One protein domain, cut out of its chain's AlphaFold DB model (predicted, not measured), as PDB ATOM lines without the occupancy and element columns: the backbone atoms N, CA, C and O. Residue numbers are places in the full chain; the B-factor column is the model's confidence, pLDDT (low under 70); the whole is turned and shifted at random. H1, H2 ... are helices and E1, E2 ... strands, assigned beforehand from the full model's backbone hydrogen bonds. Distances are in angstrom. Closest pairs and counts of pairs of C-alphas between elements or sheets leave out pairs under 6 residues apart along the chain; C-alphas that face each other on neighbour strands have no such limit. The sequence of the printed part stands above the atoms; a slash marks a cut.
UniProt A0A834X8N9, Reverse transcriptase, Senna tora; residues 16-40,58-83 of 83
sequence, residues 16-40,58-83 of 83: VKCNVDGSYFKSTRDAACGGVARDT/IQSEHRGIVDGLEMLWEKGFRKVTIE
ATOM      1  N   VAL A  16     -10.034  -2.625  53.035       95.88
ATOM      2  CA  VAL A  16     -10.585  -3.946  52.707       95.88
ATOM      3  C   VAL A  16      -9.938  -4.496  51.452       95.88
ATOM      4  O   VAL A  16      -9.815  -3.803  50.440       95.88
ATOM      5  N   LYS A  17      -9.558  -5.771  51.498       96.88
ATOM      6  CA  LYS A  17      -9.130  -6.521  50.322       96.88
ATOM      7  C   LYS A  17     -10.223  -7.499  49.915       96.88
ATOM      8  O   LYS A  17     -10.675  -8.286  50.741       96.88
ATOM      9  N   CYS A  18     -10.627  -7.468  48.652       97.88
ATOM     10  CA  CYS A  18     -11.581  -8.408  48.079       97.88
ATOM     11  C   CYS A  18     -10.898  -9.208  46.976       97.88
ATOM     12  O   CYS A  18     -10.445  -8.618  45.999       97.88
ATOM     13  N   ASN A  19     -10.810 -10.526  47.152       98.00
ATOM     14  CA  ASN A  19     -10.393 -11.409  46.069       98.00
ATOM     15  C   ASN A  19     -11.613 -11.899  45.309       98.00
ATOM     16  O   ASN A  19     -12.559 -12.358  45.949       98.00
ATOM     17  N   VAL A  20     -11.585 -11.817  43.985       97.94
ATOM     18  CA  VAL A  20     -12.669 -12.239  43.102       97.94
ATOM     19  C   VAL A  20     -12.178 -13.309  42.136       97.94
ATOM     20  O   VAL A  20     -10.999 -13.360  41.808       97.94
ATOM     21  N   ASP A  21     -13.081 -14.189  41.718       96.56
ATOM     22  CA  ASP A  21     -12.773 -15.245  40.753       96.56
ATOM     23  C   ASP A  21     -14.001 -15.547  39.891       96.56
ATOM     24  O   ASP A  21     -15.146 -15.565  40.375       96.56
ATOM     25  N   GLY A  22     -13.762 -15.761  38.603       95.38
ATOM     26  CA  GLY A  22     -14.739 -16.256  37.652       95.38
ATOM     27  C   GLY A  22     -14.795 -17.784  37.632       95.38
ATOM     28  O   GLY A  22     -13.868 -18.505  37.973       95.38
ATOM     29  N   SER A  23     -15.924 -18.322  37.192       94.94
ATOM     30  CA  SER A  23     -16.101 -19.749  36.949       94.94
ATOM     31  C   SER A  23     -16.922 -19.950  35.685       94.94
ATOM     32  O   SER A  23     -17.889 -19.230  35.425       94.94
ATOM     33  N   TYR A  24     -16.540 -20.948  34.890       95.38
ATOM     34  CA  TYR A  24     -17.177 -21.236  33.614       95.38
ATOM     35  C   TYR A  24     -17.362 -22.732  33.407       95.38
ATOM     36  O   TYR A  24     -16.413 -23.516  33.494       95.38
ATOM     37  N   PHE A  25     -18.583 -23.133  33.064       94.50
ATOM     38  CA  PHE A  25     -18.932 -24.515  32.793       94.50
ATOM     39  C   PHE A  25     -19.222 -24.731  31.307       94.50
ATOM     40  O   PHE A  25     -20.308 -24.459  30.796       94.50
ATOM     41  N   LYS A  26     -18.235 -25.290  30.599       92.44
ATOM     42  CA  LYS A  26     -18.245 -25.433  29.135       92.44
ATOM     43  C   LYS A  26     -19.444 -26.207  28.575       92.44
ATOM     44  O   LYS A  26     -19.896 -25.895  27.480       92.44
ATOM     45  N   SER A  27     -19.942 -27.220  29.289       93.75
ATOM     46  CA  SER A  27     -21.003 -28.093  28.760       93.75
ATOM     47  C   SER A  27     -22.357 -27.386  28.642       93.75
ATOM     48  O   SER A  27     -23.076 -27.606  27.673       93.75
ATOM     49  N   THR A  28     -22.674 -26.496  29.584       92.69
ATOM     50  CA  THR A  28     -23.899 -25.682  29.580       92.69
ATOM     51  C   THR A  28     -23.653 -24.257  29.094       92.69
ATOM     52  O   THR A  28     -24.608 -23.506  28.920       92.69
ATOM     53  N   ARG A  29     -22.381 -23.889  28.881       91.31
ATOM     54  CA  ARG A  29     -21.906 -22.517  28.656       91.31
ATOM     55  C   ARG A  29     -22.302 -21.550  29.774       91.31
ATOM     56  O   ARG A  29     -22.360 -20.353  29.527       91.31
ATOM     57  N   ASP A  30     -22.579 -22.063  30.968       95.12
ATOM     58  CA  ASP A  30     -23.006 -21.261  32.113       95.12
ATOM     59  C   ASP A  30     -21.787 -20.714  32.857       95.12
ATOM     60  O   ASP A  30     -20.752 -21.379  32.938       95.12
ATOM     61  N   ALA A  31     -21.917 -19.515  33.403       96.44
ATOM     62  CA  ALA A  31     -20.854 -18.844  34.121       96.44
ATOM     63  C   ALA A  31     -21.359 -18.248  35.432       96.44
ATOM     64  O   ALA A  31     -22.520 -17.851  35.578       96.44
ATOM     65  N   ALA A  32     -20.451 -18.150  36.387       96.62
ATOM     66  CA  ALA A  32     -20.676 -17.488  37.657       96.62
ATOM     67  C   ALA A  32     -19.394 -16.785  38.094       96.62
ATOM     68  O   ALA A  32     -18.312 -17.124  37.630       96.62
ATOM     69  N   CYS A  33     -19.506 -15.837  39.006       97.38
ATOM     70  CA  CYS A  33     -18.365 -15.236  39.680       97.38
ATOM     71  C   CYS A  33     -18.614 -15.201  41.182       97.38
ATOM     72  O   CYS A  33     -19.743 -15.369  41.654       97.38
ATOM     73  N   GLY A  34     -17.563 -14.967  41.947       97.56
ATOM     74  CA  GLY A  34     -17.676 -14.766  43.378       97.56
ATOM     75  C   GLY A  34     -16.486 -14.017  43.928       97.56
ATOM     76  O   GLY A  34     -15.566 -13.658  43.197       97.56
ATOM     77  N   GLY A  35     -16.516 -13.791  45.234       97.88
ATOM     78  CA  GLY A  35     -15.393 -13.183  45.916       97.88
ATOM     79  C   GLY A  35     -15.480 -13.245  47.428       97.88
ATOM     80  O   GLY A  35     -16.528 -13.542  48.009       97.88
ATOM     81  N   VAL A  36     -14.343 -12.971  48.062       98.44
ATOM     82  CA  VAL A  36     -14.156 -12.965  49.513       98.44
ATOM     83  C   VAL A  36     -13.484 -11.663  49.925       98.44
ATOM     84  O   VAL A  36     -12.356 -11.373  49.518       98.44
ATOM     85  N   ALA A  37     -14.168 -10.908  50.779       97.44
ATOM     86  CA  ALA A  37     -13.662  -9.695  51.394       97.44
ATOM     87  C   ALA A  37     -13.064  -9.988  52.774       97.44
ATOM     88  O   ALA A  37     -13.658 -10.697  53.595       97.44
ATOM     89  N   ARG A  38     -11.899  -9.398  53.034       96.38
ATOM     90  CA  ARG A  38     -11.179  -9.474  54.304       96.38
ATOM     91  C   ARG A  38     -10.604  -8.125  54.714       96.38
ATOM     92  O   ARG A  38     -10.322  -7.285  53.855       96.38
ATOM     93  N   ASP A  39     -10.417  -7.940  56.014       93.75
ATOM     94  CA  ASP A  39      -9.656  -6.806  56.536       93.75
ATOM     95  C   ASP A  39      -8.141  -7.011  56.344       93.75
ATOM     96  O   ASP A  39      -7.676  -8.030  55.816       93.75
ATOM     97  N   THR A  40      -7.356  -6.026  56.765       89.25
ATOM     98  CA  THR A  40      -5.890  -6.043  56.666       89.25
ATOM     99  C   THR A  40      -5.213  -7.098  57.536       89.25
ATOM    100  O   THR A  40      -4.121  -7.554  57.201       89.25
ATOM    101  N   ILE A  58     -14.132 -14.330  29.962       91.38
ATOM    102  CA  ILE A  58     -13.661 -12.983  30.313       91.38
ATOM    103  C   ILE A  58     -14.762 -12.118  30.948       91.38
ATOM    104  O   ILE A  58     -14.481 -11.242  31.762       91.38
ATOM    105  N   GLN A  59     -16.027 -12.372  30.598       89.19
ATOM    106  CA  GLN A  59     -17.164 -11.660  31.169       89.19
ATOM    107  C   GLN A  59     -17.430 -12.115  32.606       89.19
ATOM    108  O   GLN A  59     -17.865 -11.283  33.400       89.19
ATOM    109  N   SER A  60     -17.137 -13.374  32.964       89.00
ATOM    110  CA  SER A  60     -17.257 -13.822  34.356       89.00
ATOM    111  C   SER A  60     -16.208 -13.213  35.273       89.00
ATOM    112  O   SER A  60     -16.571 -12.726  36.339       89.00
ATOM    113  N   GLU A  61     -14.951 -13.141  34.832       89.94
ATOM    114  CA  GLU A  61     -13.889 -12.475  35.604       89.94
ATOM    115  C   GLU A  61     -14.218 -10.995  35.835       89.94
ATOM    116  O   GLU A  61     -14.217 -10.490  36.957       89.94
ATOM    117  N   HIS A  62     -14.593 -10.298  34.758       94.12
ATOM    118  CA  HIS A  62     -14.923  -8.879  34.828       94.12
ATOM    119  C   HIS A  62     -16.154  -8.611  35.705       94.12
ATOM    120  O   HIS A  62     -16.192  -7.621  36.437       94.12
ATOM    121  N   ARG A  63     -17.159  -9.495  35.667       96.00
ATOM    122  CA  ARG A  63     -18.352  -9.346  36.501       96.00
ATOM    123  C   ARG A  63     -18.038  -9.510  37.987       96.00
ATOM    124  O   ARG A  63     -18.582  -8.745  38.778       96.00
ATOM    125  N   GLY A  64     -17.121 -10.411  38.347       95.88
ATOM    126  CA  GLY A  64     -16.649 -10.560  39.725       95.88
ATOM    127  C   GLY A  64     -16.086  -9.256  40.292       95.88
ATOM    128  O   GLY A  64     -16.440  -8.868  41.404       95.88
ATOM    129  N   ILE A  65     -15.289  -8.531  39.496       97.62
ATOM    130  CA  ILE A  65     -14.729  -7.223  39.873       97.62
ATOM    131  C   ILE A  65     -15.842  -6.197  40.122       97.62
ATOM    132  O   ILE A  65     -15.841  -5.526  41.155       97.62
ATOM    133  N   VAL A  66     -16.796  -6.077  39.194       97.44
ATOM    134  CA  VAL A  66     -17.903  -5.112  39.305       97.44
ATOM    135  C   VAL A  66     -18.766  -5.408  40.530       97.44
ATOM    136  O   VAL A  66     -18.952  -4.520  41.358       97.44
ATOM    137  N   ASP A  67     -19.218  -6.654  40.690       97.50
ATOM    138  CA  ASP A  67     -20.058  -7.053  41.824       97.50
ATOM    139  C   ASP A  67     -19.327  -6.846  43.158       97.50
ATOM    140  O   ASP A  67     -19.907  -6.356  44.128       97.50
ATOM    141  N   GLY A  68     -18.030  -7.171  43.209       97.62
ATOM    142  CA  GLY A  68     -17.202  -6.941  44.387       97.62
ATOM    143  C   GLY A  68     -17.121  -5.460  44.763       97.62
ATOM    144  O   GLY A  68     -17.301  -5.115  45.933       97.62
ATOM    145  N   LEU A  69     -16.888  -4.574  43.789       97.94
ATOM    146  CA  LEU A  69     -16.828  -3.126  44.015       97.94
ATOM    147  C   LEU A  69     -18.182  -2.545  44.442       97.94
ATOM    148  O   LEU A  69     -18.215  -1.742  45.376       97.94
ATOM    149  N   GLU A  70     -19.280  -2.961  43.808       98.06
ATOM    150  CA  GLU A  70     -20.639  -2.539  44.172       98.06
ATOM    151  C   GLU A  70     -20.962  -2.929  45.622       98.06
ATOM    152  O   GLU A  70     -21.323  -2.072  46.430       98.06
ATOM    153  N   MET A  71     -20.712  -4.187  46.005       96.81
ATOM    154  CA  MET A  71     -20.965  -4.651  47.374       96.81
ATOM    155  C   MET A  71     -20.101  -3.940  48.416       96.81
ATOM    156  O   MET A  71     -20.580  -3.607  49.503       96.81
ATOM    157  N   LEU A  72     -18.821  -3.702  48.115       95.94
ATOM    158  CA  LEU A  72     -17.938  -2.946  49.005       95.94
ATOM    159  C   LEU A  72     -18.433  -1.505  49.182       95.94
ATOM    160  O   LEU A  72     -18.439  -0.982  50.300       95.94
ATOM    161  N   TRP A  73     -18.881  -0.880  48.092       96.25
ATOM    162  CA  TRP A  73     -19.406   0.479  48.105       96.25
ATOM    163  C   TRP A  73     -20.676   0.598  48.950       96.25
ATOM    164  O   TRP A  73     -20.749   1.477  49.819       96.25
ATOM    165  N   GLU A  74     -21.637  -0.303  48.742       96.69
ATOM    166  CA  GLU A  74     -22.899  -0.379  49.490       96.69
ATOM    167  C   GLU A  74     -22.677  -0.606  50.989       96.69
ATOM    168  O   GLU A  74     -23.397  -0.050  51.817       96.69
ATOM    169  N   LYS A  75     -21.636  -1.361  51.358       93.38
ATOM    170  CA  LYS A  75     -21.249  -1.606  52.757       93.38
ATOM    171  C   LYS A  75     -20.472  -0.458  53.407       93.38
ATOM    172  O   LYS A  75     -20.149  -0.544  54.588       93.38
ATOM    173  N   GLY A  76     -20.185   0.614  52.670       93.94
ATOM    174  CA  GLY A  76     -19.519   1.805  53.203       93.94
ATOM    175  C   GLY A  76     -17.992   1.775  53.142       93.94
ATOM    176  O   GLY A  76     -17.362   2.739  53.570       93.94
ATOM    177  N   PHE A  77     -17.376   0.740  52.565       93.88
ATOM    178  CA  PHE A  77     -15.920   0.688  52.420       93.88
ATOM    179  C   PHE A  77     -15.445   1.659  51.340       93.88
ATOM    180  O   PHE A  77     -16.052   1.764  50.271       93.88
ATOM    181  N   ARG A  78     -14.366   2.399  51.615       93.31
ATOM    182  CA  ARG A  78     -13.845   3.427  50.693       93.31
ATOM    183  C   ARG A  78     -12.373   3.266  50.341       93.31
ATOM    184  O   ARG A  78     -11.958   3.774  49.303       93.31
ATOM    185  N   LYS A  79     -11.593   2.518  51.126       95.19
ATOM    186  CA  LYS A  79     -10.221   2.137  50.769       95.19
ATOM    187  C   LYS A  79     -10.194   0.647  50.455       95.19
ATOM    188  O   LYS A  79     -10.125  -0.187  51.351       95.19
ATOM    189  N   VAL A  80     -10.292   0.313  49.173       95.31
ATOM    190  CA  VAL A  80     -10.427  -1.079  48.733       95.31
ATOM    191  C   VAL A  80      -9.286  -1.498  47.815       95.31
ATOM    192  O   VAL A  80      -8.785  -0.708  47.017       95.31
ATOM    193  N   THR A  81      -8.871  -2.754  47.927       96.94
ATOM    194  CA  THR A  81      -8.018  -3.437  46.951       96.94
ATOM    195  C   THR A  81      -8.805  -4.617  46.411       96.94
ATOM    196  O   THR A  81      -9.254  -5.453  47.193       96.94
ATOM    197  N   ILE A  82      -8.988  -4.666  45.095       96.44
ATOM    198  CA  ILE A  82      -9.623  -5.793  44.419       96.44
ATOM    199  C   ILE A  82      -8.562  -6.575  43.655       96.44
ATOM    200  O   ILE A  82      -7.675  -5.968  43.053       96.44
ATOM    201  N   GLU A  83      -8.626  -7.896  43.742       93.75
ATOM    202  CA  GLU A  83      -7.691  -8.823  43.101       93.75
ATOM    203  C   GLU A  83      -8.419 -10.018  42.510       93.75
ATOM    204  O   GLU A  83      -9.144 -10.679  43.284       93.75
TER     205      GLU A  83
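Overview. This is residues 16 to 40 and 58 to 83 of the 83 residues of the protein "Reverse transcriptase" of Senna tora (UniProt A0A834X8N9). A long two-stranded hairpin, E1 and E2, with the short strand E3 beside the first part of E1, makes a narrow three-stranded sheet, and one helix, H1, packs over one face of it. The tight turn of the hairpin makes one end of a rod that spans 38 by 18 by 14 A. The printed part has 51 residues, with three named strands and one named helix in the order E1, E2, H1, E3; the sheet order is E2, E1, E3, mixed. The class is mixed, helices and strands, in two layers, a helix on one face of a sheet; the whole is only just loose, close to compact, with a radius of gyration of the C-alphas of 12.0 A.

Arrangement. E1, residues 16 to 25, is the inner strand, and E2, residues 30 to 39, is its antiparallel neighbour at 164 degrees, with N 21 and O 34 2.9 A apart, within hydrogen-bond range. E3, residues 79 to 82, is parallel to E1 at 26 degrees, with N 18 and O 81 2.8 A apart, within hydrogen-bond range. H1, residues 58 to 74, is on the sheet. Its closest C-alphas to E1 are those of Glu 61 and Gly 22, 4.4 A apart; to E2, those of Gly 64 and Cys 33, 5.0 A. In H1 every O i to N i+4 pair is within hydrogen-bond range.

Along the chain. E1 begins at C-alpha 16, (-10.585, -3.946, 52.707), and is 29.8 A long from first to last C-alpha; E2 is 31.4 A and H1 24.7 A. E3 measures 10.2 A and ends at C-alpha 82, (-9.623, -5.793, 44.419).

Size, cuts and confidence. The two C-alphas farthest apart are those of Ser 27 and Arg 78, 39.1 A. Residues 41 to 57 are not printed, and C-alphas 40 and 58 are 28.3 A apart across this cut. The links E1 to E2 and H1 to E3 are tight. No printed residue is under 70 in pLDDT.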